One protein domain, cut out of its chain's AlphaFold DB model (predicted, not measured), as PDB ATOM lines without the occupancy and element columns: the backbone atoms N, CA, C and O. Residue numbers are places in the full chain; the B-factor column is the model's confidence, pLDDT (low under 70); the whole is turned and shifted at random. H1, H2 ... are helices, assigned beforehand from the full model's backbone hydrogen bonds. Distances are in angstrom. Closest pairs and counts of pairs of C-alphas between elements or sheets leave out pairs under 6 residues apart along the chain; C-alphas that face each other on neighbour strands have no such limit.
ATOM      1  N   LEU A  98       1.173 -46.279 -16.047       97.62
ATOM      2  CA  LEU A  98       1.864 -45.415 -15.098       97.62
ATOM      3  C   LEU A  98       3.230 -44.939 -15.632       97.62
ATOM      4  O   LEU A  98       3.561 -43.765 -15.460       97.62
ATOM      5  N   VAL A  99       3.964 -45.781 -16.375       97.75
ATOM      6  CA  VAL A  99       5.160 -45.359 -17.142       97.75
ATOM      7  C   VAL A  99       4.802 -44.238 -18.114       97.75
ATOM      8  O   VAL A  99       5.437 -43.181 -18.123       97.75
ATOM      9  N   GLN A 100       3.738 -44.424 -18.901       97.38
ATOM     10  CA  GLN A 100       3.269 -43.394 -19.831       97.38
ATOM     11  C   GLN A 100       2.826 -42.118 -19.110       97.38
ATOM     12  O   GLN A 100       3.053 -41.016 -19.608       97.38
ATOM     13  N   TYR A 101       2.199 -42.250 -17.941       96.62
ATOM     14  CA  TYR A 101       1.756 -41.117 -17.140       96.62
ATOM     15  C   TYR A 101       2.941 -40.262 -16.689       96.62
ATOM     16  O   TYR A 101       2.927 -39.047 -16.900       96.62
ATOM     17  N   ALA A 102       3.987 -40.884 -16.136       95.81
ATOM     18  CA  ALA A 102       5.198 -40.184 -15.708       95.81
ATOM     19  C   ALA A 102       5.874 -39.445 -16.878       95.81
ATOM     20  O   ALA A 102       6.238 -38.276 -16.748       95.81
ATOM     21  N   GLN A 103       5.945 -40.084 -18.052       94.50
ATOM     22  CA  GLN A 103       6.504 -39.482 -19.269       94.50
ATOM     23  C   GLN A 103       5.704 -38.262 -19.751       94.50
ATOM     24  O   GLN A 103       6.281 -37.218 -20.055       94.50
ATOM     25  N   VAL A 104       4.373 -38.375 -19.827       93.62
ATOM     26  CA  VAL A 104       3.511 -37.296 -20.345       93.62
ATOM     27  C   VAL A 104       3.459 -36.112 -19.387       93.62
ATOM     28  O   VAL A 104       3.478 -34.967 -19.830       93.62
ATOM     29  N   THR A 105       3.409 -36.374 -18.082       90.06
ATOM     30  CA  THR A 105       3.370 -35.312 -17.065       90.06
ATOM     31  C   THR A 105       4.711 -34.613 -16.875       90.06
ATOM     32  O   THR A 105       4.750 -33.587 -16.199       90.06
ATOM     33  N   ARG A 106       5.801 -35.142 -17.461       81.69
ATOM     34  CA  ARG A 106       7.184 -34.696 -17.214       81.69
ATOM     35  C   ARG A 106       7.470 -34.564 -15.718       81.69
ATOM     36  O   ARG A 106       8.152 -33.640 -15.280       81.69
ATOM     37  N   SER A 107       6.888 -35.472 -14.935       74.69
ATOM     38  CA  SER A 107       7.097 -35.523 -13.497       74.69
ATOM     39  C   SER A 107       8.590 -35.687 -13.223       74.69
ATOM     40  O   SER A 107       9.262 -36.471 -13.893       74.69
ATOM     41  N   SER A 108       9.115 -34.987 -12.217       85.19
ATOM     42  CA  SER A 108      10.462 -35.270 -11.705       85.19
ATOM     43  C   SER A 108      10.552 -36.668 -11.080       85.19
ATOM     44  O   SER A 108      11.643 -37.199 -10.893       85.19
ATOM     45  N   LEU A 109       9.401 -37.268 -10.753       91.25
ATOM     46  CA  LEU A 109       9.298 -38.615 -10.213       91.25
ATOM     47  C   LEU A 109       9.122 -39.638 -11.334       91.25
ATOM     48  O   LEU A 109       8.254 -39.495 -12.196       91.25
ATOM     49  N   THR A 110       9.886 -40.721 -11.232       95.75
ATOM     50  CA  THR A 110       9.724 -41.917 -12.059       95.75
ATOM     51  C   THR A 110       8.406 -42.633 -11.738       95.75
ATOM     52  O   THR A 110       7.815 -42.432 -10.669       95.75
ATOM     53  N   ALA A 111       7.932 -43.494 -12.634       96.75
ATOM     54  CA  ALA A 111       6.681 -44.220 -12.441       96.75
ATOM     55  C   ALA A 111       6.769 -45.237 -11.289       96.75
ATOM     56  O   ALA A 111       5.801 -45.395 -10.539       96.75
ATOM     57  N   ALA A 112       7.939 -45.843 -11.069       96.75
ATOM     58  CA  ALA A 112       8.213 -46.655  -9.881       96.75
ATOM     59  C   ALA A 112       8.137 -45.843  -8.582       96.75
ATOM     60  O   ALA A 112       7.626 -46.316  -7.563       96.75
ATOM     61  N   THR A 113       8.600 -44.590  -8.607       96.75
ATOM     62  CA  THR A 113       8.511 -43.694  -7.446       96.75
ATOM     63  C   THR A 113       7.077 -43.243  -7.187       96.75
ATOM     64  O   THR A 113       6.661 -43.200  -6.029       96.75
ATOM     65  N   LEU A 114       6.309 -42.960  -8.246       96.38
ATOM     66  CA  LEU A 114       4.883 -42.655  -8.136       96.38
ATOM     67  C   LEU A 114       4.120 -43.814  -7.486       96.38
ATOM     68  O   LEU A 114       3.393 -43.570  -6.522       96.38
ATOM     69  N   ALA A 115       4.337 -45.046  -7.964       96.94
ATOM     70  CA  ALA A 115       3.715 -46.256  -7.425       96.94
ATOM     71  C   ALA A 115       4.067 -46.473  -5.947       96.94
ATOM     72  O   ALA A 115       3.177 -46.558  -5.109       96.94
ATOM     73  N   ARG A 116       5.362 -46.466  -5.611       97.06
ATOM     74  CA  ARG A 116       5.851 -46.697  -4.240       97.06
ATOM     75  C   ARG A 116       5.325 -45.686  -3.221       97.06
ATOM     76  O   ARG A 116       5.139 -46.027  -2.062       97.06
ATOM     77  N   ARG A 117       5.120 -44.431  -3.629       96.94
ATOM     78  CA  ARG A 117       4.573 -43.373  -2.758       96.94
ATOM     79  C   ARG A 117       3.047 -43.319  -2.760       96.94
ATOM     80  O   ARG A 117       2.483 -42.409  -2.153       96.94
ATOM     81  N   ASP A 118       2.405 -44.219  -3.499       96.81
ATOM     82  CA  ASP A 118       0.979 -44.186  -3.796       96.81
ATOM     83  C   ASP A 118       0.518 -42.767  -4.173       96.81
ATOM     84  O   ASP A 118      -0.374 -42.164  -3.569       96.81
ATOM     85  N   SER A 119       1.244 -42.150  -5.107       96.69
ATOM     86  CA  SER A 119       1.072 -40.729  -5.422       96.69
ATOM     87  C   SER A 119      -0.317 -40.474  -6.013       96.69
ATOM     88  O   SER A 119      -0.783 -41.274  -6.824       96.69
ATOM     89  N   PRO A 120      -1.001 -39.375  -5.653       97.06
ATOM     90  CA  PRO A 120      -2.283 -39.059  -6.256       97.06
ATOM     91  C   PRO A 120      -2.090 -38.631  -7.718       97.06
ATOM     92  O   PRO A 120      -1.277 -37.754  -8.008       97.06
ATOM     93  N   ILE A 121      -2.848 -39.233  -8.635       95.88
ATOM     94  CA  ILE A 121      -2.816 -38.928 -10.072       95.88
ATOM     95  C   ILE A 121      -4.224 -38.670 -10.620       95.88
ATOM     96  O   ILE A 121      -5.224 -39.034 -10.006       95.88
ATOM     97  N   GLY A 122      -4.302 -38.051 -11.799       92.75
ATOM     98  CA  GLY A 122      -5.571 -37.772 -12.483       92.75
ATOM     99  C   GLY A 122      -6.276 -36.487 -12.029       92.75
ATOM    100  O   GLY A 122      -5.698 -35.641 -11.347       92.75
ATOM    101  N   LYS A 123      -7.520 -36.311 -12.493       91.69
ATOM    102  CA  LYS A 123      -8.401 -35.174 -12.180       91.69
ATOM    103  C   LYS A 123      -9.838 -35.700 -11.985       91.69
ATOM    104  O   LYS A 123     -10.448 -36.071 -12.985       91.69
ATOM    105  N   PRO A 124     -10.381 -35.740 -10.754       93.75
ATOM    106  CA  PRO A 124      -9.740 -35.340  -9.498       93.75
ATOM    107  C   PRO A 124      -8.553 -36.253  -9.120       93.75
ATOM    108  O   PRO A 124      -8.525 -37.406  -9.554       93.75
ATOM    109  N   PRO A 125      -7.574 -35.766  -8.329       95.44
ATOM    110  CA  PRO A 125      -6.434 -36.578  -7.912       95.44
ATOM    111  C   PRO A 125      -6.867 -37.749  -7.020       95.44
ATOM    112  O   PRO A 125      -7.532 -37.545  -6.003       95.44
ATOM    113  N   ARG A 126      -6.464 -38.972  -7.376       97.44
ATOM    114  CA  ARG A 126      -6.745 -40.205  -6.623       97.44
ATOM    115  C   ARG A 126      -5.485 -41.049  -6.468       97.44
ATOM    116  O   ARG A 126      -4.632 -41.058  -7.351       97.44
ATOM    117  N   ARG A 127      -5.380 -41.755  -5.343       97.88
ATOM    118  CA  ARG A 127      -4.268 -42.662  -5.015       97.88
ATOM    119  C   ARG A 127      -4.175 -43.804  -6.032       97.88
ATOM    120  O   ARG A 127      -5.206 -44.384  -6.371       97.88
ATOM    121  N   ILE A 128      -2.967 -44.131  -6.495       97.31
ATOM    122  CA  ILE A 128      -2.705 -45.174  -7.507       97.31
ATOM    123  C   ILE A 128      -3.245 -46.533  -7.061       97.31
ATOM    124  O   ILE A 128      -3.809 -47.258  -7.881       97.31
ATOM    125  N   SER A 129      -3.118 -46.870  -5.780       96.88
ATOM    126  CA  SER A 129      -3.645 -48.100  -5.174       96.88
ATOM    127  C   SER A 129      -5.143 -48.283  -5.440       96.88
ATOM    128  O   SER A 129      -5.586 -49.383  -5.754       96.88
ATOM    129  N   THR A 130      -5.909 -47.187  -5.437       97.31
ATOM    130  CA  THR A 130      -7.370 -47.185  -5.636       97.31
ATOM    131  C   THR A 130      -7.815 -47.170  -7.100       97.31
ATOM    132  O   THR A 130      -9.017 -47.207  -7.363       97.31
ATOM    133  N   LEU A 131      -6.878 -47.054  -8.046       97.38
ATOM    134  CA  LEU A 131      -7.171 -46.957  -9.475       97.38
ATOM    135  C   LEU A 131      -6.990 -48.303 -10.177       97.38
ATOM    136  O   LEU A 131      -5.995 -49.006  -9.983       97.38
ATOM    137  N   SER A 132      -7.924 -48.629 -11.058       97.56
ATOM    138  CA  SER A 132      -7.790 -49.697 -12.047       97.56
ATOM    139  C   SER A 132      -6.828 -49.302 -13.176       97.56
ATOM    140  O   SER A 132      -6.526 -48.125 -13.384       97.56
ATOM    141  N   ALA A 133      -6.366 -50.282 -13.958       96.81
ATOM    142  CA  ALA A 133      -5.521 -50.019 -15.126       96.81
ATOM    143  C   ALA A 133      -6.192 -49.070 -16.139       96.81
ATOM    144  O   ALA A 133      -5.528 -48.188 -16.685       96.81
ATOM    145  N   THR A 134      -7.505 -49.218 -16.349       97.44
ATOM    146  CA  THR A 134      -8.301 -48.366 -17.244       97.44
ATOM    147  C   THR A 134      -8.334 -46.921 -16.759       97.44
ATOM    148  O   THR A 134      -8.089 -46.010 -17.543       97.44
ATOM    149  N   GLU A 135      -8.538 -46.689 -15.461       97.94
ATOM    150  CA  GLU A 135      -8.552 -45.328 -14.912       97.94
ATOM    151  C   GLU A 135      -7.176 -44.649 -15.008       97.94
ATOM    152  O   GLU A 135      -7.094 -43.448 -15.276       97.94
ATOM    153  N   VAL A 136      -6.076 -45.400 -14.848       97.88
ATOM    154  CA  VAL A 136      -4.725 -44.862 -15.094       97.88
ATOM    155  C   VAL A 136      -4.548 -44.515 -16.577       97.88
ATOM    156  O   VAL A 136      -4.012 -43.453 -16.896       97.88
ATOM    157  N   ALA A 137      -5.038 -45.356 -17.493       97.69
ATOM    158  CA  ALA A 137      -5.010 -45.073 -18.929       97.69
ATOM    159  C   ALA A 137      -5.799 -43.800 -19.287       97.69
ATOM    160  O   ALA A 137      -5.322 -42.968 -20.068       97.69
ATOM    161  N   ASP A 138      -6.967 -43.605 -18.678       97.38
ATOM    162  CA  ASP A 138      -7.779 -42.403 -18.864       97.38
ATOM    163  C   ASP A 138      -7.080 -41.159 -18.311       97.38
ATOM    164  O   ASP A 138      -7.064 -40.113 -18.970       97.38
ATOM    165  N   ALA A 139      -6.404 -41.274 -17.164       96.69
ATOM    166  CA  ALA A 139      -5.573 -40.196 -16.639       96.69
ATOM    167  C   ALA A 139      -4.447 -39.819 -17.619       96.69
ATOM    168  O   ALA A 139      -4.225 -38.630 -17.863       96.69
ATOM    169  N   VAL A 140      -3.775 -40.796 -18.246       97.00
ATOM    170  CA  VAL A 140      -2.775 -40.545 -19.306       97.00
ATOM    171  C   VAL A 140      -3.404 -39.816 -20.489       97.00
ATOM    172  O   VAL A 140      -2.848 -38.829 -20.979       97.00
ATOM    173  N   ARG A 141      -4.563 -40.287 -20.964       95.94
ATOM    174  CA  ARG A 141      -5.274 -39.675 -22.093       95.94
ATOM    175  C   ARG A 141      -5.635 -38.225 -21.793       95.94
ATOM    176  O   ARG A 141      -5.394 -37.360 -22.635       95.94
ATOM    177  N   GLN A 142      -6.150 -37.958 -20.596       93.88
ATOM    178  CA  GLN A 142      -6.493 -36.610 -20.165       93.88
ATOM    179  C   GLN A 142      -5.261 -35.701 -20.143       93.88
ATOM    180  O   GLN A 142      -5.318 -34.597 -20.677       93.88
ATOM    181  N   GLN A 143      -4.127 -36.174 -19.616       93.56
ATOM    182  CA  GLN A 143      -2.882 -35.396 -19.606       93.56
ATOM    183  C   GLN A 143      -2.373 -35.095 -21.020       93.56
ATOM    184  O   GLN A 143      -1.986 -33.964 -21.303       93.56
ATOM    185  N   LYS A 144      -2.437 -36.064 -21.942       92.81
ATOM    186  CA  LYS A 144      -2.080 -35.834 -23.354       92.81
ATOM    187  C   LYS A 144      -2.993 -34.797 -24.007       92.81
ATOM    188  O   LYS A 144      -2.513 -33.944 -24.748       92.81
ATOM    189  N   MET A 145      -4.295 -34.861 -23.735       89.44
ATOM    190  CA  MET A 145      -5.257 -33.888 -24.254       89.44
ATOM    191  C   MET A 145      -5.021 -32.489 -23.684       89.44
ATOM    192  O   MET A 145      -5.076 -31.519 -24.436       89.44
ATOM    193  N   ASP A 146      -4.737 -32.377 -22.389       88.56
ATOM    194  CA  ASP A 146      -4.451 -31.098 -21.737       88.56
ATOM    195  C   ASP A 146      -3.141 -30.491 -22.253       88.56
ATOM    196  O   ASP A 146      -3.117 -29.314 -22.607       88.56
ATOM    197  N   ALA A 147      -2.083 -31.297 -22.387       87.00
ATOM    198  CA  ALA A 147      -0.816 -30.868 -22.976       87.00
ATOM    199  C   ALA A 147      -0.988 -30.432 -24.440       87.00
ATOM    200  O   ALA A 147      -0.482 -29.385 -24.839       87.00
ATOM    201  N   GLY A 148      -1.758 -31.194 -25.225       86.44
ATOM    202  CA  GLY A 148      -2.100 -30.833 -26.599       86.44
ATOM    203  C   GLY A 148      -2.859 -29.510 -26.675       86.44
ATOM    204  O   GLY A 148      -2.525 -28.671 -27.501       86.44
ATOM    205  N   ARG A 149      -3.827 -29.279 -25.778       83.94
ATOM    206  CA  ARG A 149      -4.560 -28.004 -25.698       83.94
ATOM    207  C   ARG A 149      -3.668 -26.834 -25.306       83.94
ATOM    208  O   ARG A 149      -3.819 -25.761 -25.874       83.94
ATOM    209  N   ALA A 150      -2.760 -27.037 -24.356       82.25
ATOM    210  CA  ALA A 150      -1.829 -26.004 -23.911       82.25
ATOM    211  C   ALA A 150      -0.810 -25.615 -24.996       82.25
ATOM    212  O   ALA A 150      -0.345 -24.481 -25.010       82.25
ATOM    213  N   ALA A 151      -0.480 -26.536 -25.907       82.62
ATOM    214  CA  ALA A 151       0.415 -26.277 -27.031       82.62
ATOM    215  C   ALA A 151      -0.257 -25.537 -28.203       82.62
ATOM    216  O   ALA A 151       0.441 -25.068 -29.101       82.62
ATOM    217  N   LEU A 152      -1.592 -25.445 -28.230       79.62
ATOM    218  CA  LEU A 152      -2.295 -24.741 -29.298       79.62
ATOM    219  C   LEU A 152      -2.172 -23.224 -29.106       79.62
ATOM    220  O   LEU A 152      -2.365 -22.730 -27.990       79.62
TER     221      LEU A 152
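Overview. This is residues 98 to 152 of the 201 residues of an uncharacterized protein of Sandaracinus sp (UniProt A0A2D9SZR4). One long helix, H3, has the short helix H1 side by side with part of it, and a still shorter helix, H2, makes a steep corner with H1, its first residue, Ala 111, close to Val 99 near the start of H1, and stays apart from H3. A long loop, residues 117 to 132, makes the way back from the end of H2 to the start of H3, and H3 runs on past its contact with H1 towards the last printed residue. The printed part has 55 residues with three named helices, H1, H2 and H3 in that order, and no named strand; the class is all helix. The whole is compact, with a radius of gyration of the C-alphas of 10.8 A, yet elongated in outline, spanning 34 by 21 by 15 A.

Arrangement. Start at the first printed residue, where H1, residues 98 to 105, begins. Go on to H2, residues 111 to 116, and you will find that it touches H1: the closest C-alphas, those of Val 99 and Ala 111, are 5.1 A apart. The lines of these two helices stand at a steep tilt of 62 degrees, and they run opposite ways. Further on, look at H3, residues 133 to 150, which touches H1 with residues 136 to 144 alone. Their closest C-alphas, those of Tyr 101 and Val 140, are 5.1 A apart. H1 and H3 run the same way at a shallow tilt of 14 degrees, with their centres 9.4 A apart. H2 and H3 are apart. In the backbone of H1, H2 and H3, every O i to N i+4 pair is within hydrogen-bond range.

Along the chain. Find C-alpha 98 at (1.864, -45.415, -15.098); from there H1 runs 10.4 A to C-alpha 105. Next find C-alpha 111 at (6.681, -44.220, -12.441), where H2 begins; it runs 8.6 A to C-alpha 116. After it, look in residues 117 to 132 for a short antiparallel pairing of residues 120 to 121 with residues 126 to 127. H3, 25.8 A from first to last C-alpha, begins at Ala 133 and ends at C-alpha 150, at (-1.829, -26.004, -23.911).

Size, cuts and confidence. The two C-alphas farthest apart are those of Arg 116 and Leu 152, at 34.3 A. The C-alphas of the first and last printed residues, Leu 98 and Leu 152, are 25.4 A apart. The link from H1 to H2 is tight, with 5 residues, and the link from H2 to H3 is long, with 16 residues. The printed part has no cut. Look down the B-factor column and you will find that no printed residue is under 70; the mean pLDDT of the printed part of this model is 93.6.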